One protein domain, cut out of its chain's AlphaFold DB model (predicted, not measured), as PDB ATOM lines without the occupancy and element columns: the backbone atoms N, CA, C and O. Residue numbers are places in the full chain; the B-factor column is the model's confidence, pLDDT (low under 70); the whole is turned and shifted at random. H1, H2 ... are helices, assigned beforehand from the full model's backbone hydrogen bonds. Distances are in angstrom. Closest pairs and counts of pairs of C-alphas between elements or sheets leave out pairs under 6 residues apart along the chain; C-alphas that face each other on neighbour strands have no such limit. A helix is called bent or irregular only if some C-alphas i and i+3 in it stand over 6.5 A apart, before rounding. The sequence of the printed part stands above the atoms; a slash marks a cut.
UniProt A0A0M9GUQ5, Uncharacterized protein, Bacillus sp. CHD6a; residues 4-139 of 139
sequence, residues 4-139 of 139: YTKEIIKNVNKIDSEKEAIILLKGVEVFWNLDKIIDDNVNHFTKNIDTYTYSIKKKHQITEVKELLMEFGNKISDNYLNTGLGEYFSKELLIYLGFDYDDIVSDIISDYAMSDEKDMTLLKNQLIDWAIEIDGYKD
ATOM      1  N   TYR A   4      31.340   4.977  64.777       81.62
ATOM      2  CA  TYR A   4      30.807   6.284  65.163       81.62
ATOM      3  C   TYR A   4      29.270   6.289  65.277       81.62
ATOM      4  O   TYR A   4      28.725   6.536  66.348       81.62
ATOM      5  N   THR A   5      28.553   5.876  64.228       89.62
ATOM      6  CA  THR A   5      27.079   5.812  64.233       89.62
ATOM      7  C   THR A   5      26.528   4.825  65.267       89.62
ATOM      8  O   THR A   5      25.484   5.069  65.868       89.62
ATOM      9  N   LYS A   6      27.234   3.716  65.538       91.88
ATOM     10  CA  LYS A   6      26.847   2.775  66.610       91.88
ATOM     11  C   LYS A   6      26.883   3.423  67.991       91.88
ATOM     12  O   LYS A   6      26.041   3.102  68.827       91.88
ATOM     13  N   GLU A   7      27.866   4.281  68.233       93.25
ATOM     14  CA  GLU A   7      28.015   4.991  69.500       93.25
ATOM     15  C   GLU A   7      26.916   6.038  69.683       93.25
ATOM     16  O   GLU A   7      26.258   6.032  70.724       93.25
ATOM     17  N   ILE A   8      26.609   6.811  68.635       94.69
ATOM     18  CA  ILE A   8      25.493   7.768  68.655       94.69
ATOM     19  C   ILE A   8      24.173   7.070  68.974       94.69
ATOM     20  O   ILE A   8      23.487   7.432  69.928       94.69
ATOM     21  N   ILE A   9      23.830   6.010  68.235       96.06
ATOM     22  CA  ILE A   9      22.571   5.276  68.439       96.06
ATOM     23  C   ILE A   9      22.484   4.727  69.867       96.06
ATOM     24  O   ILE A   9      21.419   4.738  70.488       96.06
ATOM     25  N   LYS A  10      23.600   4.248  70.424       96.44
ATOM     26  CA  LYS A  10      23.651   3.787  71.814       96.44
ATOM     27  C   LYS A  10      23.344   4.927  72.791       96.44
ATOM     28  O   LYS A  10      22.585   4.691  73.729       96.44
ATOM     29  N   ASN A  11      23.903   6.119  72.587       97.44
ATOM     30  CA  ASN A  11      23.697   7.270  73.470       97.44
ATOM     31  C   ASN A  11      22.278   7.845  73.337       97.44
ATOM     32  O   ASN A  11      21.626   8.085  74.353       97.44
ATOM     33  N   VAL A  12      21.743   7.948  72.114       97.44
ATOM     34  CA  VAL A  12      20.348   8.353  71.845       97.44
ATOM     35  C   VAL A  12      19.353   7.433  72.551       97.44
ATOM     36  O   VAL A  12      18.429   7.897  73.217       97.44
ATOM     37  N   ASN A  13      19.564   6.117  72.503       97.44
ATOM     38  CA  ASN A  13      18.682   5.166  73.186       97.44
ATOM     39  C   ASN A  13      18.644   5.343  74.714       97.44
ATOM     40  O   ASN A  13      17.700   4.880  75.355       97.44
ATOM     41  N   LYS A  14      19.643   6.019  75.290       96.75
ATOM     42  CA  LYS A  14      19.781   6.277  76.727       96.75
ATOM     43  C   LYS A  14      19.326   7.675  77.155       96.75
ATOM     44  O   LYS A  14      19.374   7.971  78.348       96.75
ATOM     45  N   ILE A  15      18.886   8.521  76.220       95.62
ATOM     46  CA  ILE A  15      18.601   9.944  76.467       95.62
ATOM     47  C   ILE A  15      17.545  10.188  77.569       95.62
ATOM     48  O   ILE A  15      17.566  11.213  78.239       95.62
ATOM     49  N   ASP A  16      16.658   9.218  77.804       95.56
ATOM     50  CA  ASP A  16      15.569   9.244  78.791       95.56
ATOM     51  C   ASP A  16      15.792   8.321  80.002       95.56
ATOM     52  O   ASP A  16      14.900   8.167  80.835       95.56
ATOM     53  N   SER A  17      16.962   7.689  80.109       96.00
ATOM     54  CA  SER A  17      17.271   6.739  81.189       96.00
ATOM     55  C   SER A  17      18.573   7.045  81.924       96.00
ATOM     56  O   SER A  17      18.696   6.700  83.101       96.00
ATOM     57  N   GLU A  18      19.527   7.729  81.290       96.50
ATOM     58  CA  GLU A  18      20.742   8.192  81.957       96.50
ATOM     59  C   GLU A  18      20.566   9.596  82.540       96.50
ATOM     60  O   GLU A  18      20.088  10.524  81.890       96.50
ATOM     61  N   LYS A  19      20.971   9.750  83.806       95.31
ATOM     62  CA  LYS A  19      20.739  10.966  84.598       95.31
ATOM     63  C   LYS A  19      21.290  12.225  83.929       95.31
ATOM     64  O   LYS A  19      20.640  13.263  83.973       95.31
ATOM     65  N   GLU A  20      22.484  12.137  83.358       94.75
ATOM     66  CA  GLU A  20      23.144  13.258  82.687       94.75
ATOM     67  C   GLU A  20      22.357  13.712  81.455       94.75
ATOM     68  O   GLU A  20      21.990  14.881  81.369       94.75
ATOM     69  N   ALA A  21      21.979  12.775  80.582       94.31
ATOM     70  CA  ALA A  21      21.179  13.059  79.394       94.31
ATOM     71  C   ALA A  21      19.823  13.691  79.734       94.31
ATOM     72  O   ALA A  21      19.421  14.672  79.112       94.31
ATOM     73  N   ILE A  22      19.152  13.175  80.771       95.88
ATOM     74  CA  ILE A  22      17.876  13.720  81.247       95.88
ATOM     75  C   ILE A  22      18.051  15.166  81.719       95.88
ATOM     76  O   ILE A  22      17.220  16.014  81.403       95.88
ATOM     77  N   ILE A  23      19.110  15.459  82.483       95.12
ATOM     78  CA  ILE A  23      19.385  16.820  82.967       95.12
ATOM     79  C   ILE A  23      19.634  17.761  81.790       95.12
ATOM     80  O   ILE A  23      19.082  18.859  81.777       95.12
ATOM     81  N   LEU A  24      20.430  17.332  80.810       95.31
ATOM     82  CA  LEU A  24      20.739  18.135  79.629       95.31
ATOM     83  C   LEU A  24      19.478  18.429  78.810       95.31
ATOM     84  O   LEU A  24      19.176  19.594  78.558       95.31
ATOM     85  N   LEU A  25      18.688  17.399  78.494       95.12
ATOM     86  CA  LEU A  25      17.434  17.539  77.752       95.12
ATOM     87  C   LEU A  25      16.429  18.438  78.484       95.12
ATOM     88  O   LEU A  25      15.833  19.325  77.877       95.12
ATOM     89  N   LYS A  26      16.278  18.268  79.804       92.81
ATOM     90  CA  LYS A  26      15.410  19.134  80.613       92.81
ATOM     91  C   LYS A  26      15.921  20.566  80.703       92.81
ATOM     92  O   LYS A  26      15.107  21.481  80.761       92.81
ATOM     93  N   GLY A  27      17.236  20.770  80.693       92.25
ATOM     94  CA  GLY A  27      17.834  22.096  80.572       92.25
ATOM     95  C   GLY A  27      17.371  22.785  79.291       92.25
ATOM     96  O   GLY A  27      16.818  23.880  79.363       92.25
ATOM     97  N   VAL A  28      17.501  22.109  78.143       92.56
ATOM     98  CA  VAL A  28      17.023  22.632  76.852       92.56
ATOM     99  C   VAL A  28      15.526  22.949  76.911       92.56
ATOM    100  O   VAL A  28      15.138  24.077  76.627       92.56
ATOM    101  N   GLU A  29      14.690  22.010  77.366       91.25
ATOM    102  CA  GLU A  29      13.242  22.231  77.499       91.25
ATOM    103  C   GLU A  29      12.897  23.477  78.329       91.25
ATOM    104  O   GLU A  29      12.006  24.236  77.954       91.25
ATOM    105  N   VAL A  30      13.576  23.695  79.457       89.06
ATOM    106  CA  VAL A  30      13.289  24.839  80.334       89.06
ATOM    107  C   VAL A  30      13.678  26.152  79.672       89.06
ATOM    108  O   VAL A  30      12.886  27.090  79.698       89.06
ATOM    109  N   PHE A  31      14.874  26.238  79.088       87.75
ATOM    110  CA  PHE A  31      15.357  27.496  78.518       87.75
ATOM    111  C   PHE A  31      14.617  27.876  77.236       87.75
ATOM    112  O   PHE A  31      14.294  29.045  77.056       87.75
ATOM    113  N   TRP A  32      14.271  26.900  76.397       85.69
ATOM    114  CA  TRP A  32      13.558  27.148  75.142       85.69
ATOM    115  C   TRP A  32      12.061  27.422  75.325       85.69
ATOM    116  O   TRP A  32      11.440  28.025  74.457       85.69
ATOM    117  N   ASN A  33      11.474  27.032  76.462       84.81
ATOM    118  CA  ASN A  33      10.093  27.389  76.813       84.81
ATOM    119  C   ASN A  33      10.000  28.480  77.875       84.81
ATOM    120  O   ASN A  33       8.918  28.690  78.424       84.81
ATOM    121  N   LEU A  34      11.103  29.143  78.224       83.69
ATOM    122  CA  LEU A  34      11.114  30.033  79.376       83.69
ATOM    123  C   LEU A  34      10.093  31.167  79.232       83.69
ATOM    124  O   LEU A  34       9.375  31.455  80.187       83.69
ATOM    125  N   ASP A  35       9.969  31.730  78.032       79.69
ATOM    126  CA  ASP A  35       8.982  32.762  77.703       79.69
ATOM    127  C   ASP A  35       7.568  32.274  77.964       79.69
ATOM    128  O   ASP A  35       6.821  32.896  78.711       79.69
ATOM    129  N   LYS A  36       7.233  31.097  77.432       83.69
ATOM    130  CA  LYS A  36       5.923  30.478  77.628       83.69
ATOM    131  C   LYS A  36       5.651  30.188  79.103       83.69
ATOM    132  O   LYS A  36       4.557  30.456  79.587       83.69
ATOM    133  N   ILE A  37       6.641  29.674  79.835       80.94
ATOM    134  CA  ILE A  37       6.533  29.419  81.276       80.94
ATOM    135  C   ILE A  37       6.260  30.729  82.022       80.94
ATOM    136  O   ILE A  37       5.405  30.766  82.909       80.94
ATOM    137  N   ILE A  38       6.977  31.801  81.688       81.06
ATOM    138  CA  ILE A  38       6.786  33.120  82.292       81.06
ATOM    139  C   ILE A  38       5.397  33.660  81.949       81.06
ATOM    140  O   ILE A  38       4.667  34.041  82.864       81.06
ATOM    141  N   ASP A  39       5.004  33.623  80.680       81.50
ATOM    142  CA  ASP A  39       3.704  34.078  80.194       81.50
ATOM    143  C   ASP A  39       2.555  33.335  80.871       81.50
ATOM    144  O   ASP A  39       1.612  33.962  81.353       81.50
ATOM    145  N   ASP A  40       2.629  32.009  80.977       83.44
ATOM    146  CA  ASP A  40       1.609  31.199  81.643       83.44
ATOM    147  C   ASP A  40       1.484  31.564  83.127       83.44
ATOM    148  O   ASP A  40       0.371  31.712  83.646       83.44
ATOM    149  N   ASN A  41       2.611  31.787  83.812       78.12
ATOM    150  CA  ASN A  41       2.617  32.213  85.210       78.12
ATOM    151  C   ASN A  41       2.060  33.636  85.378       78.12
ATOM    152  O   ASN A  41       1.198  33.860  86.231       78.12
ATOM    153  N   VAL A  42       2.487  34.595  84.553       79.25
ATOM    154  CA  VAL A  42       1.970  35.974  84.565       79.25
ATOM    155  C   VAL A  42       0.470  35.983  84.269       79.25
ATOM    156  O   VAL A  42      -0.306  36.616  84.989       79.25
ATOM    157  N   ASN A  43       0.020  35.226  83.269       77.56
ATOM    158  CA  ASN A  43      -1.392  35.075  82.930       77.56
ATOM    159  C   ASN A  43      -2.195  34.444  84.074       77.56
ATOM    160  O   ASN A  43      -3.320  34.869  84.351       77.56
ATOM    161  N   HIS A  44      -1.634  33.456  84.773       81.88
ATOM    162  CA  HIS A  44      -2.261  32.862  85.949       81.88
ATOM    163  C   HIS A  44      -2.433  33.891  87.078       81.88
ATOM    164  O   HIS A  44      -3.535  34.043  87.616       81.88
ATOM    165  N   PHE A  45      -1.381  34.644  87.414       74.00
ATOM    166  CA  PHE A  45      -1.444  35.668  88.460       74.00
ATOM    167  C   PHE A  45      -2.405  36.807  88.108       74.00
ATOM    168  O   PHE A  45      -3.215  37.212  88.943       74.00
ATOM    169  N   THR A  46      -2.368  37.300  86.869       71.25
ATOM    170  CA  THR A  46      -3.226  38.405  86.413       71.25
ATOM    171  C   THR A  46      -4.704  38.016  86.338       71.25
ATOM    172  O   THR A  46      -5.557  38.827  86.705       71.25
ATOM    173  N   LYS A  47      -5.041  36.784  85.926       74.94
ATOM    174  CA  LYS A  47      -6.429  36.276  85.927       74.94
ATOM    175  C   LYS A  47      -6.997  36.118  87.336       74.94
ATOM    176  O   LYS A  47      -8.186  36.344  87.533       74.94
ATOM    177  N   ASN A  48      -6.157  35.773  88.310       71.19
ATOM    178  CA  ASN A  48      -6.573  35.578  89.699       71.19
ATOM    179  C   ASN A  48      -6.449  36.838  90.567       71.19
ATOM    180  O   ASN A  48      -6.836  36.819  91.735       71.19
ATOM    181  N   ILE A  49      -5.925  37.939  90.023       69.75
ATOM    182  CA  ILE A  49      -5.665  39.155  90.798       69.75
ATOM    183  C   ILE A  49      -6.955  39.723  91.397       69.75
ATOM    184  O   ILE A  49      -6.968  40.081  92.570       69.75
ATOM    185  N   ASP A  50      -8.054  39.678  90.635       62.12
ATOM    186  CA  ASP A  50      -9.383  40.130  91.056       62.12
ATOM    187  C   ASP A  50      -9.895  39.327  92.272       62.12
ATOM    188  O   ASP A  50     -10.576  39.871  93.144       62.12
ATOM    189  N   THR A  51      -9.504  38.053  92.377       61.47
ATOM    190  CA  THR A  51      -9.831  37.133  93.478       61.47
ATOM    191  C   THR A  51      -8.982  37.383  94.730       61.47
ATOM    192  O   THR A  51      -9.473  37.213  95.847       61.47
ATOM    193  N   TYR A  52      -7.724  37.811  94.569       56.97
ATOM    194  CA  TYR A  52      -6.819  38.149  95.679       56.97
ATOM    195  C   TYR A  52      -7.056  39.560  96.232       56.97
ATOM    196  O   TYR A  52      -6.804  39.828  97.408       56.97
ATOM    197  N   THR A  53      -7.584  40.471  95.416       57.59
ATOM    198  CA  THR A  53      -7.823  41.867  95.789       57.59
ATOM    199  C   THR A  53      -9.251  42.099  96.275       57.59
ATOM    200  O   THR A  53      -9.948  42.981  95.775       57.59
ATOM    201  N   TYR A  54      -9.670  41.355  97.305       53.28
ATOM    202  CA  TYR A  54     -11.016  41.377  97.918       53.28
ATOM    203  C   TYR A  54     -11.501  42.769  98.414       53.28
ATOM    204  O   TYR A  54     -12.585  42.892  98.978       53.28
ATOM    205  N   SER A  55     -10.716  43.838  98.238       52.47
ATOM    206  CA  SER A  55     -10.999  45.191  98.734       52.47
ATOM    207  C   SER A  55     -10.627  46.351  97.791       52.47
ATOM    208  O   SER A  55     -10.842  47.512  98.155       52.47
ATOM    209  N   ILE A  56     -10.120  46.105  96.573       54.81
ATOM    210  CA  ILE A  56      -9.690  47.207  95.693       54.81
ATOM    211  C   ILE A  56     -10.893  47.790  94.937       54.81
ATOM    212  O   ILE A  56     -11.338  47.285  93.913       54.81
ATOM    213  N   LYS A  57     -11.406  48.925  95.425       55.56
ATOM    214  CA  LYS A  57     -12.514  49.696  94.819       55.56
ATOM    215  C   LYS A  57     -12.157  50.410  93.495       55.56
ATOM    216  O   LYS A  57     -12.946  51.223  93.020       55.56
ATOM    217  N   LYS A  58     -10.976  50.177  92.907       63.03
ATOM    218  CA  LYS A  58     -10.448  50.960  91.774       63.03
ATOM    219  C   LYS A  58      -9.920  50.071  90.645       63.03
ATOM    220  O   LYS A  58      -8.753  49.702  90.623       63.03
ATOM    221  N   LYS A  59     -10.782  49.822  89.657       63.44
ATOM    222  CA  LYS A  59     -10.516  49.040  88.434       63.44
ATOM    223  C   LYS A  59      -9.219  49.441  87.701       63.44
ATOM    224  O   LYS A  59      -8.535  48.579  87.174       63.44
ATOM    225  N   HIS A  60      -8.861  50.730  87.720       66.62
ATOM    226  CA  HIS A  60      -7.658  51.262  87.066       66.62
ATOM    227  C   HIS A  60      -6.343  50.769  87.697       66.62
ATOM    228  O   HIS A  60      -5.413  50.445  86.972       66.62
ATOM    229  N   GLN A  61      -6.294  50.617  89.025       67.75
ATOM    230  CA  GLN A  61      -5.096  50.128  89.724       67.75
ATOM    231  C   GLN A  61      -4.833  48.646  89.431       67.75
ATOM    232  O   GLN A  61      -3.690  48.210  89.391       67.75
ATOM    233  N   ILE A  62      -5.891  47.865  89.192       70.88
ATOM    234  CA  ILE A  62      -5.768  46.463  88.779       70.88
ATOM    235  C   ILE A  62      -5.164  46.371  87.372       70.88
ATOM    236  O   ILE A  62      -4.335  45.499  87.128       70.88
ATOM    237  N   THR A  63      -5.540  47.272  86.461       75.06
ATOM    238  CA  THR A  63      -4.943  47.353  85.119       75.06
ATOM    239  C   THR A  63      -3.450  47.675  85.184       75.06
ATOM    240  O   THR A  63      -2.666  46.924  84.613       75.06
ATOM    241  N   GLU A  64      -3.047  48.697  85.948       77.31
ATOM    242  CA  GLU A  64      -1.628  49.068  86.109       77.31
ATOM    243  C   GLU A  64      -0.784  47.909  86.664       77.31
ATOM    244  O   GLU A  64       0.320  47.650  86.193       77.31
ATOM    245  N   VAL A  65      -1.305  47.155  87.640       75.31
ATOM    246  CA  VAL A  65      -0.582  45.999  88.195       75.31
ATOM    247  C   VAL A  65      -0.445  44.870  87.167       75.31
ATOM    248  O   VAL A  65       0.596  44.217  87.126       75.31
ATOM    249  N   LYS A  66      -1.459  44.635  86.322       76.75
ATOM    250  CA  LYS A  66      -1.368  43.638  85.240       76.75
ATOM    251  C   LYS A  66      -0.286  44.021  84.229       76.75
ATOM    252  O   LYS A  66       0.532  43.174  83.888       76.75
ATOM    253  N   GLU A  67      -0.248  45.285  83.814       80.88
ATOM    254  CA  GLU A  67       0.771  45.808  82.895       80.88
ATOM    255  C   GLU A  67       2.183  45.671  83.482       80.88
ATOM    256  O   GLU A  67       3.068  45.129  82.825       80.88
ATOM    257  N   LEU A  68       2.379  46.037  84.756       81.75
ATOM    258  CA  LEU A  68       3.668  45.885  85.442       81.75
ATOM    259  C   LEU A  68       4.133  44.425  85.536       81.75
ATOM    260  O   LEU A  68       5.324  44.152  85.392       81.75
ATOM    261  N   LEU A  69       3.218  43.481  85.783       79.06
ATOM    262  CA  LEU A  69       3.548  42.053  85.826       79.06
ATOM    263  C   LEU A  69       3.958  41.520  84.448       79.06
ATOM    264  O   LEU A  69       4.902  40.736  84.370       79.06
ATOM    265  N   MET A  70       3.296  41.968  83.378       81.44
ATOM    266  CA  MET A  70       3.673  41.620  82.004       81.44
ATOM    267  C   MET A  70       5.038  42.211  81.629       81.44
ATOM    268  O   MET A  70       5.905  41.485  81.153       81.44
ATOM    269  N   GLU A  71       5.281  43.494  81.917       84.12
ATOM    270  CA  GLU A  71       6.589  44.121  81.676       84.12
ATOM    271  C   GLU A  71       7.722  43.437  82.451       84.12
ATOM    272  O   GLU A  71       8.837  43.296  81.945       84.12
ATOM    273  N   PHE A  72       7.454  43.028  83.692       80.94
ATOM    274  CA  PHE A  72       8.423  42.305  84.507       80.94
ATOM    275  C   PHE A  72       8.706  40.906  83.951       80.94
ATOM    276  O   PHE A  72       9.872  40.519  83.880       80.94
ATOM    277  N   GLY A  73       7.668  40.180  83.519       81.88
ATOM    278  CA  GLY A  73       7.806  38.886  82.852       81.88
ATOM    279  C   GLY A  73       8.701  38.973  81.616       81.88
ATOM    280  O   GLY A  73       9.718  38.283  81.556       81.88
ATOM    281  N   ASN A  74       8.403  39.911  80.713       82.31
ATOM    282  CA  ASN A  74       9.191  40.135  79.498       82.31
ATOM    283  C   ASN A  74      10.663  40.436  79.817       82.31
ATOM    284  O   ASN A  74      11.557  39.839  79.233       82.31
ATOM    285  N   LYS A  75      10.944  41.289  80.815       83.50
ATOM    286  CA  LYS A  75      12.330  41.582  81.228       83.50
ATOM    287  C   LYS A  75      13.069  40.364  81.782       83.50
ATOM    288  O   LYS A  75      14.290  40.290  81.648       83.50
ATOM    289  N   ILE A  76      12.382  39.456  82.476       79.44
ATOM    290  CA  ILE A  76      12.999  38.212  82.954       79.44
ATOM    291  C   ILE A  76      13.305  37.308  81.763       79.44
ATOM    292  O   ILE A  76      14.440  36.853  81.651       79.44
ATOM    293  N   SER A  77      12.318  37.085  80.895       79.62
ATOM    294  CA  SER A  77      12.449  36.300  79.665       79.62
ATOM    295  C   SER A  77      13.643  36.793  78.837       79.62
ATOM    296  O   SER A  77      14.611  36.050  78.670       79.62
ATOM    297  N   ASP A  78      13.665  38.085  78.491       81.88
ATOM    298  CA  ASP A  78      14.744  38.717  77.730       81.88
ATOM    299  C   ASP A  78      16.110  38.502  78.392       81.88
ATOM    300  O   ASP A  78      17.078  38.124  77.736       81.88
ATOM    301  N   ASN A  79      16.225  38.726  79.705       79.56
ATOM    302  CA  ASN A  79      17.504  38.555  80.394       79.56
ATOM    303  C   ASN A  79      17.999  37.111  80.340       79.56
ATOM    304  O   ASN A  79      19.193  36.899  80.144       79.56
ATOM    305  N   TYR A  80      17.114  36.131  80.530       77.75
ATOM    306  CA  TYR A  80      17.498  34.724  80.561       77.75
ATOM    307  C   TYR A  80      17.763  34.147  79.172       77.75
ATOM    308  O   TYR A  80      18.739  33.414  79.018       77.75
ATOM    309  N   LEU A  81      16.972  34.504  78.160       76.12
ATOM    310  CA  LEU A  81      17.235  34.105  76.775       76.12
ATOM    311  C   LEU A  81      18.597  34.617  76.296       76.12
ATOM    312  O   LEU A  81      19.346  33.895  75.649       76.12
ATOM    313  N   ASN A  82      18.985  35.824  76.714       80.88
ATOM    314  CA  ASN A  82      20.277  36.407  76.356       80.88
ATOM    315  C   ASN A  82      21.473  35.849  77.158       80.88
ATOM    316  O   ASN A  82      22.599  36.314  76.975       80.88
ATOM    317  N   THR A  83      21.279  34.868  78.051       83.81
ATOM    318  CA  THR A  83      22.399  34.272  78.812       83.81
ATOM    319  C   THR A  83      23.221  33.260  78.018       83.81
ATOM    320  O   THR A  83      24.316  32.906  78.457       83.81
ATOM    321  N   GLY A  84      22.715  32.766  76.885       85.00
ATOM    322  CA  GLY A  84      23.367  31.700  76.119       85.00
ATOM    323  C   GLY A  84      23.240  30.306  76.753       85.00
ATOM    324  O   GLY A  84      23.924  29.366  76.345       85.00
ATOM    325  N   LEU A  85      22.430  30.162  77.813       85.75
ATOM    326  CA  LEU A  85      22.273  28.894  78.529       85.75
ATOM    327  C   LEU A  85      21.520  27.852  77.694       85.75
ATOM    328  O   LEU A  85      21.863  26.674  77.767       85.75
ATOM    329  N   GLY A  86      20.543  28.263  76.881       84.75
ATOM    330  CA  GLY A  86      19.827  27.351  75.984       84.75
ATOM    331  C   GLY A  86      20.774  26.692  74.979       84.75
ATOM    332  O   GLY A  86      20.763  25.470  74.818       84.75
ATOM    333  N   GLU A  87      21.657  27.487  74.379       88.50
ATOM    334  CA  GLU A  87      22.696  27.039  73.453       88.50
ATOM    335  C   GLU A  87      23.739  26.173  74.156       88.50
ATOM    336  O   GLU A  87      24.160  25.152  73.612       88.50
ATOM    337  N   TYR A  88      24.135  26.538  75.380       91.06
ATOM    338  CA  TYR A  88      25.046  25.730  76.190       91.06
ATOM    339  C   TYR A  88      24.481  24.325  76.434       91.06
ATOM    340  O   TYR A  88      25.147  23.338  76.128       91.06
ATOM    341  N   PHE A  89      23.246  24.217  76.933       92.44
ATOM    342  CA  PHE A  89      22.623  22.920  77.208       92.44
ATOM    343  C   PHE A  89      22.404  22.096  75.935       92.44
ATOM    344  O   PHE A  89      22.641  20.889  75.956       92.44
ATOM    345  N   SER A  90      22.010  22.738  74.827       92.19
ATOM    346  CA  SER A  90      21.865  22.062  73.531       92.19
ATOM    347  C   SER A  90      23.204  21.487  73.062       92.19
ATOM    348  O   SER A  90      23.309  20.304  72.741       92.19
ATOM    349  N   LYS A  91      24.274  22.284  73.132       93.56
ATOM    350  CA  LYS A  91      25.617  21.855  72.733       93.56
ATOM    351  C   LYS A  91      26.152  20.706  73.589       93.56
ATOM    352  O   LYS A  91      26.692  19.750  73.040       93.56
ATOM    353  N   GLU A  92      26.004  20.781  74.908       95.62
ATOM    354  CA  GLU A  92      26.424  19.697  75.803       95.62
ATOM    355  C   GLU A  92      25.617  18.412  75.545       95.62
ATOM    356  O   GLU A  92      26.178  17.315  75.574       95.62
ATOM    357  N   LEU A  93      24.326  18.528  75.210       96.19
ATOM    358  CA  LEU A  93      23.512  17.382  74.805       96.19
ATOM    359  C   LEU A  93      24.015  16.754  73.499       96.19
ATOM    360  O   LEU A  93      24.139  15.534  73.430       96.19
ATOM    361  N   LEU A  94      24.357  17.556  72.487       95.44
ATOM    362  CA  LEU A  94      24.935  17.056  71.231       95.44
ATOM    363  C   LEU A  94      26.245  16.295  71.474       95.44
ATOM    364  O   LEU A  94      26.407  15.179  70.976       95.44
ATOM    365  N   ILE A  95      27.132  16.857  72.303       94.88
ATOM    366  CA  ILE A  95      28.400  16.225  72.692       94.88
ATOM    367  C   ILE A  95      28.142  14.887  73.386       94.88
ATOM    368  O   ILE A  95      28.750  13.880  73.024       94.88
ATOM    369  N   TYR A  96      27.219  14.852  74.350       95.75
ATOM    370  CA  TYR A  96      26.840  13.620  75.042       95.75
ATOM    371  C   TYR A  96      26.302  12.561  74.066       95.75
ATOM    372  O   TYR A  96      26.666  11.383  74.130       95.75
ATOM    373  N   LEU A  97      25.447  12.971  73.128       95.75
ATOM    374  CA  LEU A  97      24.883  12.083  72.113       95.75
ATOM    375  C   LEU A  97      25.926  11.622  71.086       95.75
ATOM    376  O   LEU A  97      25.693  10.625  70.409       95.75
ATOM    377  N   GLY A  98      27.084  12.281  71.017       93.81
ATOM    378  CA  GLY A  98      28.168  11.963  70.094       93.81
ATOM    379  C   GLY A  98      28.004  12.594  68.712       93.81
ATOM    380  O   GLY A  98      28.652  12.136  67.774       93.81
ATOM    381  N   PHE A  99      27.145  13.606  68.574       92.62
ATOM    382  CA  PHE A  99      27.046  14.398  67.352       92.62
ATOM    383  C   PHE A  99      28.131  15.481  67.328       92.62
ATOM    384  O   PHE A  99      28.399  16.141  68.335       92.62
ATOM    385  N   ASP A 100      28.726  15.695  66.152       86.62
ATOM    386  CA  ASP A 100      29.392  16.962  65.843       86.62
ATOM    387  C   ASP A 100      28.355  18.101  65.932       86.62
ATOM    388  O   ASP A 100      27.153  17.849  65.845       86.62
ATOM    389  N   TYR A 101      28.789  19.355  66.116       75.19
ATOM    390  CA  TYR A 101      27.842  20.476  66.106       75.19
ATOM    391  C   TYR A 101      27.122  20.512  64.751       75.19
ATOM    392  O   TYR A 101      27.752  20.749  63.719       75.19
ATOM    393  N   ASP A 102      25.826  20.225  64.781       84.31
ATOM    394  CA  ASP A 102      24.983  19.984  63.619       84.31
ATOM    395  C   ASP A 102      23.662  20.725  63.830       84.31
ATOM    396  O   ASP A 102      22.911  20.430  64.768       84.31
ATOM    397  N   ASP A 103      23.414  21.713  62.971       87.69
ATOM    398  CA  ASP A 103      22.244  22.586  63.061       87.69
ATOM    399  C   ASP A 103      20.940  21.779  62.957       87.69
ATOM    400  O   ASP A 103      19.991  22.054  63.682       87.69
ATOM    401  N   ILE A 104      20.915  20.708  62.154       91.56
ATOM    402  CA  ILE A 104      19.719  19.877  61.964       91.56
ATOM    403  C   ILE A 104      19.422  19.066  63.226       91.56
ATOM    404  O   ILE A 104      18.266  18.934  63.626       91.56
ATOM    405  N   VAL A 105      20.449  18.554  63.907       93.00
ATOM    406  CA  VAL A 105      20.255  17.858  65.191       93.00
ATOM    407  C   VAL A 105      19.785  18.829  66.268       93.00
ATOM    408  O   VAL A 105      18.904  18.490  67.063       93.00
ATOM    409  N   SER A 106      20.348  20.040  66.285       92.25
ATOM    410  CA  SER A 106      19.898  21.101  67.186       92.25
ATOM    411  C   SER A 106      18.429  21.452  66.937       92.25
ATOM    412  O   SER A 106      17.676  21.592  67.902       92.25
ATOM    413  N   ASP A 107      17.998  21.526  65.678       93.50
ATOM    414  CA  ASP A 107      16.603  21.782  65.306       93.50
ATOM    415  C   ASP A 107      15.678  20.648  65.772       93.50
ATOM    416  O   ASP A 107      14.679  20.914  66.432       93.50
ATOM    417  N   ILE A 108      16.049  19.376  65.559       95.19
ATOM    418  CA  ILE A 108      15.276  18.212  66.043       95.19
ATOM    419  C   ILE A 108      15.070  18.268  67.567       95.19
ATOM    420  O   ILE A 108      13.970  18.022  68.074       95.19
ATOM    421  N   ILE A 109      16.129  18.585  68.318       94.44
ATOM    422  CA  ILE A 109      16.062  18.704  69.780       94.44
ATOM    423  C   ILE A 109      15.191  19.900  70.177       94.44
ATOM    424  O   ILE A 109      14.403  19.784  71.118       94.44
ATOM    425  N   SER A 110      15.314  21.026  69.475       91.44
ATOM    426  CA  SER A 110      14.553  22.250  69.747       91.44
ATOM    427  C   SER A 110      13.063  22.056  69.468       91.44
ATOM    428  O   SER A 110      12.240  22.404  70.311       91.44
ATOM    429  N   ASP A 111      12.704  21.394  68.366       93.81
ATOM    430  CA  ASP A 111      11.325  21.032  68.028       93.81
ATOM    431  C   ASP A 111      10.704  20.144  69.110       93.81
ATOM    432  O   ASP A 111       9.609  20.422  69.614       93.81
ATOM    433  N   TYR A 112      11.431  19.108  69.548       94.50
ATOM    434  CA  TYR A 112      11.003  18.309  70.693       94.50
ATOM    435  C   TYR A 112      10.864  19.175  71.945       94.50
ATOM    436  O   TYR A 112       9.866  19.062  72.660       94.50
ATOM    437  N   ALA A 113      11.838  20.043  72.224       91.56
ATOM    438  CA  ALA A 113      11.879  20.882  73.410       91.56
ATOM    439  C   ALA A 113      10.748  21.912  73.433       91.56
ATOM    440  O   ALA A 113      10.225  22.156  74.514       91.56
ATOM    441  N   MET A 114      10.282  22.420  72.297       90.38
ATOM    442  CA  MET A 114       9.196  23.403  72.194       90.38
ATOM    443  C   MET A 114       7.807  22.775  71.990       90.38
ATOM    444  O   MET A 114       6.797  23.447  72.191       90.38
ATOM    445  N   SER A 115       7.728  21.485  71.637       91.44
ATOM    446  CA  SER A 115       6.450  20.789  71.425       91.44
ATOM    447  C   SER A 115       5.575  20.742  72.684       91.44
ATOM    448  O   SER A 115       6.057  20.443  73.779       91.44
ATOM    449  N   ASP A 116       4.267  20.949  72.529       87.25
ATOM    450  CA  ASP A 116       3.289  20.742  73.606       87.25
ATOM    451  C   ASP A 116       3.151  19.267  74.001       87.25
ATOM    452  O   ASP A 116       2.948  18.940  75.173       87.25
ATOM    453  N   GLU A 117       3.310  18.363  73.034       90.38
ATOM    454  CA  GLU A 117       3.245  16.919  73.237       90.38
ATOM    455  C   GLU A 117       4.638  16.310  73.054       90.38
ATOM    456  O   GLU A 117       5.203  16.281  71.957       90.38
ATOM    457  N   LYS A 118       5.225  15.837  74.158       91.25
ATOM    458  CA  LYS A 118       6.566  15.244  74.160       91.25
ATOM    459  C   LYS A 118       6.516  13.779  73.736       91.25
ATOM    460  O   LYS A 118       6.165  12.919  74.543       91.25
ATOM    461  N   ASP A 119       6.957  13.482  72.515       96.00
ATOM    462  CA  ASP A 119       7.156  12.108  72.043       96.00
ATOM    463  C   ASP A 119       8.648  11.741  72.020       96.00
ATOM    464  O   ASP A 119       9.399  12.066  71.100       96.00
ATOM    465  N   MET A 120       9.082  11.044  73.072       96.81
ATOM    466  CA  MET A 120      10.458  10.555  73.203       96.81
ATOM    467  C   MET A 120      10.813   9.504  72.141       96.81
ATOM    468  O   MET A 120      11.969   9.392  71.738       96.81
ATOM    469  N   THR A 121       9.834   8.718  71.687       97.38
ATOM    470  CA  THR A 121      10.071   7.697  70.661       97.38
ATOM    471  C   THR A 121      10.342   8.365  69.322       97.38
ATOM    472  O   THR A 121      11.294   7.993  68.638       97.38
ATOM    473  N   LEU A 122       9.552   9.386  68.980       97.31
ATOM    474  CA  LEU A 122       9.766  10.185  67.777       97.31
ATOM    475  C   LEU A 122      11.138  10.866  67.792       97.31
ATOM    476  O   LEU A 122      11.892  10.691  66.836       97.31
ATOM    477  N   LEU A 123      11.491  11.546  68.891       97.50
ATOM    478  CA  LEU A 123      12.799  12.192  69.046       97.50
ATOM    479  C   LEU A 123      13.942  11.200  68.795       97.50
ATOM    480  O   LEU A 123      14.838  11.458  67.994       97.50
ATOM    481  N   LYS A 124      13.902  10.039  69.458       97.94
ATOM    482  CA  LYS A 124      14.925   8.999  69.290       97.94
ATOM    483  C   LYS A 124      15.029   8.535  67.842       97.94
ATOM    484  O   LYS A 124      16.141   8.409  67.341       97.94
ATOM    485  N   ASN A 125      13.899   8.297  67.178       97.94
ATOM    486  CA  ASN A 125      13.891   7.850  65.788       97.94
ATOM    487  C   ASN A 125      14.501   8.905  64.858       97.94
ATOM    488  O   ASN A 125      15.399   8.568  64.098       97.94
ATOM    489  N   GLN A 126      14.111  10.177  64.986       97.31
ATOM    490  CA  GLN A 126      14.654  11.266  64.164       97.31
ATOM    491  C   GLN A 126      16.170  11.431  64.345       97.31
ATOM    492  O   GLN A 126      16.902  11.565  63.366       97.31
ATOM    493  N   LEU A 127      16.663  11.358  65.586       96.69
ATOM    494  CA  LEU A 127      18.100  11.414  65.872       96.69
ATOM    495  C   LEU A 127      18.851  10.203  65.292       96.69
ATOM    496  O   LEU A 127      19.954  10.347  64.767       96.69
ATOM    497  N   ILE A 128      18.273   9.001  65.382       96.00
ATOM    498  CA  ILE A 128      18.868   7.779  64.823       96.00
ATOM    499  C   ILE A 128      18.910   7.844  63.294       96.00
ATOM    500  O   ILE A 128      19.947   7.523  62.713       96.00
ATOM    501  N   ASP A 129      17.820   8.272  62.657       94.56
ATOM    502  CA  ASP A 129      17.731   8.418  61.205       94.56
ATOM    503  C   ASP A 129      18.801   9.395  60.707       94.56
ATOM    504  O   ASP A 129      19.585   9.056  59.818       94.56
ATOM    505  N   TRP A 130      18.951  10.542  61.375       94.19
ATOM    506  CA  TRP A 130      19.995  11.510  61.044       94.19
ATOM    507  C   TRP A 130      21.414  10.952  61.238       94.19
ATOM    508  O   TRP A 130      22.288  11.122  60.386       94.19
ATOM    509  N   ALA A 131      21.657  10.205  62.320       92.56
ATOM    510  CA  ALA A 131      22.948   9.556  62.550       92.56
ATOM    511  C   ALA A 131      23.320   8.550  61.440       92.56
ATOM    512  O   ALA A 131      24.506   8.361  61.144       92.56
ATOM    513  N   ILE A 132      22.323   7.894  60.838       91.06
ATOM    514  CA  ILE A 132      22.499   6.986  59.699       91.06
ATOM    515  C   ILE A 132      22.770   7.778  58.415       91.06
ATOM    516  O   ILE A 132      23.663   7.397  57.656       91.06
ATOM    517  N   GLU A 133      22.057   8.883  58.183       89.19
ATOM    518  CA  GLU A 133      22.265   9.744  57.014       89.19
ATOM    519  C   GLU A 133      23.684  10.327  56.975       89.19
ATOM    520  O   GLU A 133      24.374  10.178  55.964       89.19
ATOM    521  N   ILE A 134      24.177  10.889  58.088       85.56
ATOM    522  CA  ILE A 134      25.555  11.409  58.178       85.56
ATOM    523  C   ILE A 134      26.587  10.319  57.837       85.56
ATOM    524  O   ILE A 134      27.600  10.607  57.194       85.56
ATOM    525  N   ASP A 135      26.360   9.067  58.258       81.44
ATOM    526  CA  ASP A 135      27.279   7.951  57.982       81.44
ATOM    527  C   ASP A 135      27.440   7.715  56.474       81.44
ATOM    528  O   ASP A 135      28.564   7.523  55.997       81.44
ATOM    529  N   GLY A 136      26.316   7.781  55.747       74.25
ATOM    530  CA  GLY A 136      26.232   7.575  54.302       74.25
ATOM    531  C   GLY A 136      26.823   8.710  53.464       74.25
ATOM    532  O   GLY A 136      27.252   8.459  52.343       74.25
ATOM    533  N   TYR A 137      26.901   9.933  54.000       65.69
ATOM    534  CA  TYR A 137      27.601  11.055  53.352       65.69
ATOM    535  C   TYR A 137      29.113  11.076  53.618       65.69
ATOM    536  O   TYR A 137      29.853  11.744  52.898       65.69
ATOM    537  N   LYS A 138      29.589  10.374  54.658       59.12
ATOM    538  CA  LYS A 138      31.019  10.273  55.013       59.12
ATOM    539  C   LYS A 138      31.732   9.096  54.309       59.12
ATOM    540  O   LYS A 138      32.821   8.725  54.757       59.12
ATOM    541  N   ASP A 139      31.110   8.458  53.313       50.31
ATOM    542  CA  ASP A 139      31.679   7.417  52.426       50.31
ATOM    543  C   ASP A 139      32.005   7.994  51.037       50.31
ATOM    544  O   ASP A 139      33.056   7.602  50.476       50.31
TER     545      ASP A 139
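What this domain is: This is residues 4 to 139 of the 139 residues of an uncharacterized protein of Bacillus sp. CHD6a (UniProt A0A0M9GUQ5). What does the model look like? A long helical hairpin, H3 and H4, forms an arm that makes much of the length, and H1, H2, H5, H6 and H7 form the head. In the head H2 and H5 run side by side, as do H1 and H7, and H7 folds back along H6. What is its make-up? The printed part has 136 residues with seven named helices, H1 to H7, and no named strand: all helix, loose, with a radius of gyration of the C-alphas of 20.4 A and spans of 73 by 26 by 23 A.

How they stand to each other: What does the first helix touch? H1, residues 4 to 12, touches H7, residues 120 to 137, opposite ways at a shallow tilt of 8 degrees; the closest C-alphas, of Ile 9 and Ile 128, are 5.7 A apart. What follows? H2, residues 19 to 32, touches H5, residues 85 to 97, at a shallow tilt of 33 degrees, only just short of steep; the closest C-alphas, of Phe 31 and Gly 86, are 5.1 A apart. H3, residues 34 to 52, and H4, residues 59 to 81, are a hairpin at 18 degrees, with C-alphas 35 and 77 closest at 5.3 A. And the rest? H6, residues 103 to 114, touches H2 with residues 110 to 114 alone, about perpendicular at 79 degrees, with C-alphas 29 and 113 closest at 4.5 A. H6 and H7 are a hairpin at 5 degrees, with C-alphas 112 and 123 closest at 6.6 A. Every O i to N i+4 pair is within hydrogen-bond range in H1, H2, H4, H5 and H6, against 13 of 15 in H3 and 13 of 14 in H7.

Where its parts are: Where are the ends? H1 begins at C-alpha 4 (30.807, 6.284, 65.163), and H7 ends at C-alpha 137 (27.601, 11.055, 53.352). Which helices are long? H4 measures 33.6 A, H7 26.2 A and H3 25.6 A; H3 is irregular, with C-alphas 47 and 50 7.1 A apart.

The domain as a whole: How far does it reach? The two C-alphas farthest apart, of Lys 57 and Asp 139, are 74.4 A apart. Is it unbroken and sure? The printed part has no cut and no long link; pLDDT is under 70 at residues 49 to 61 and 137 to 139.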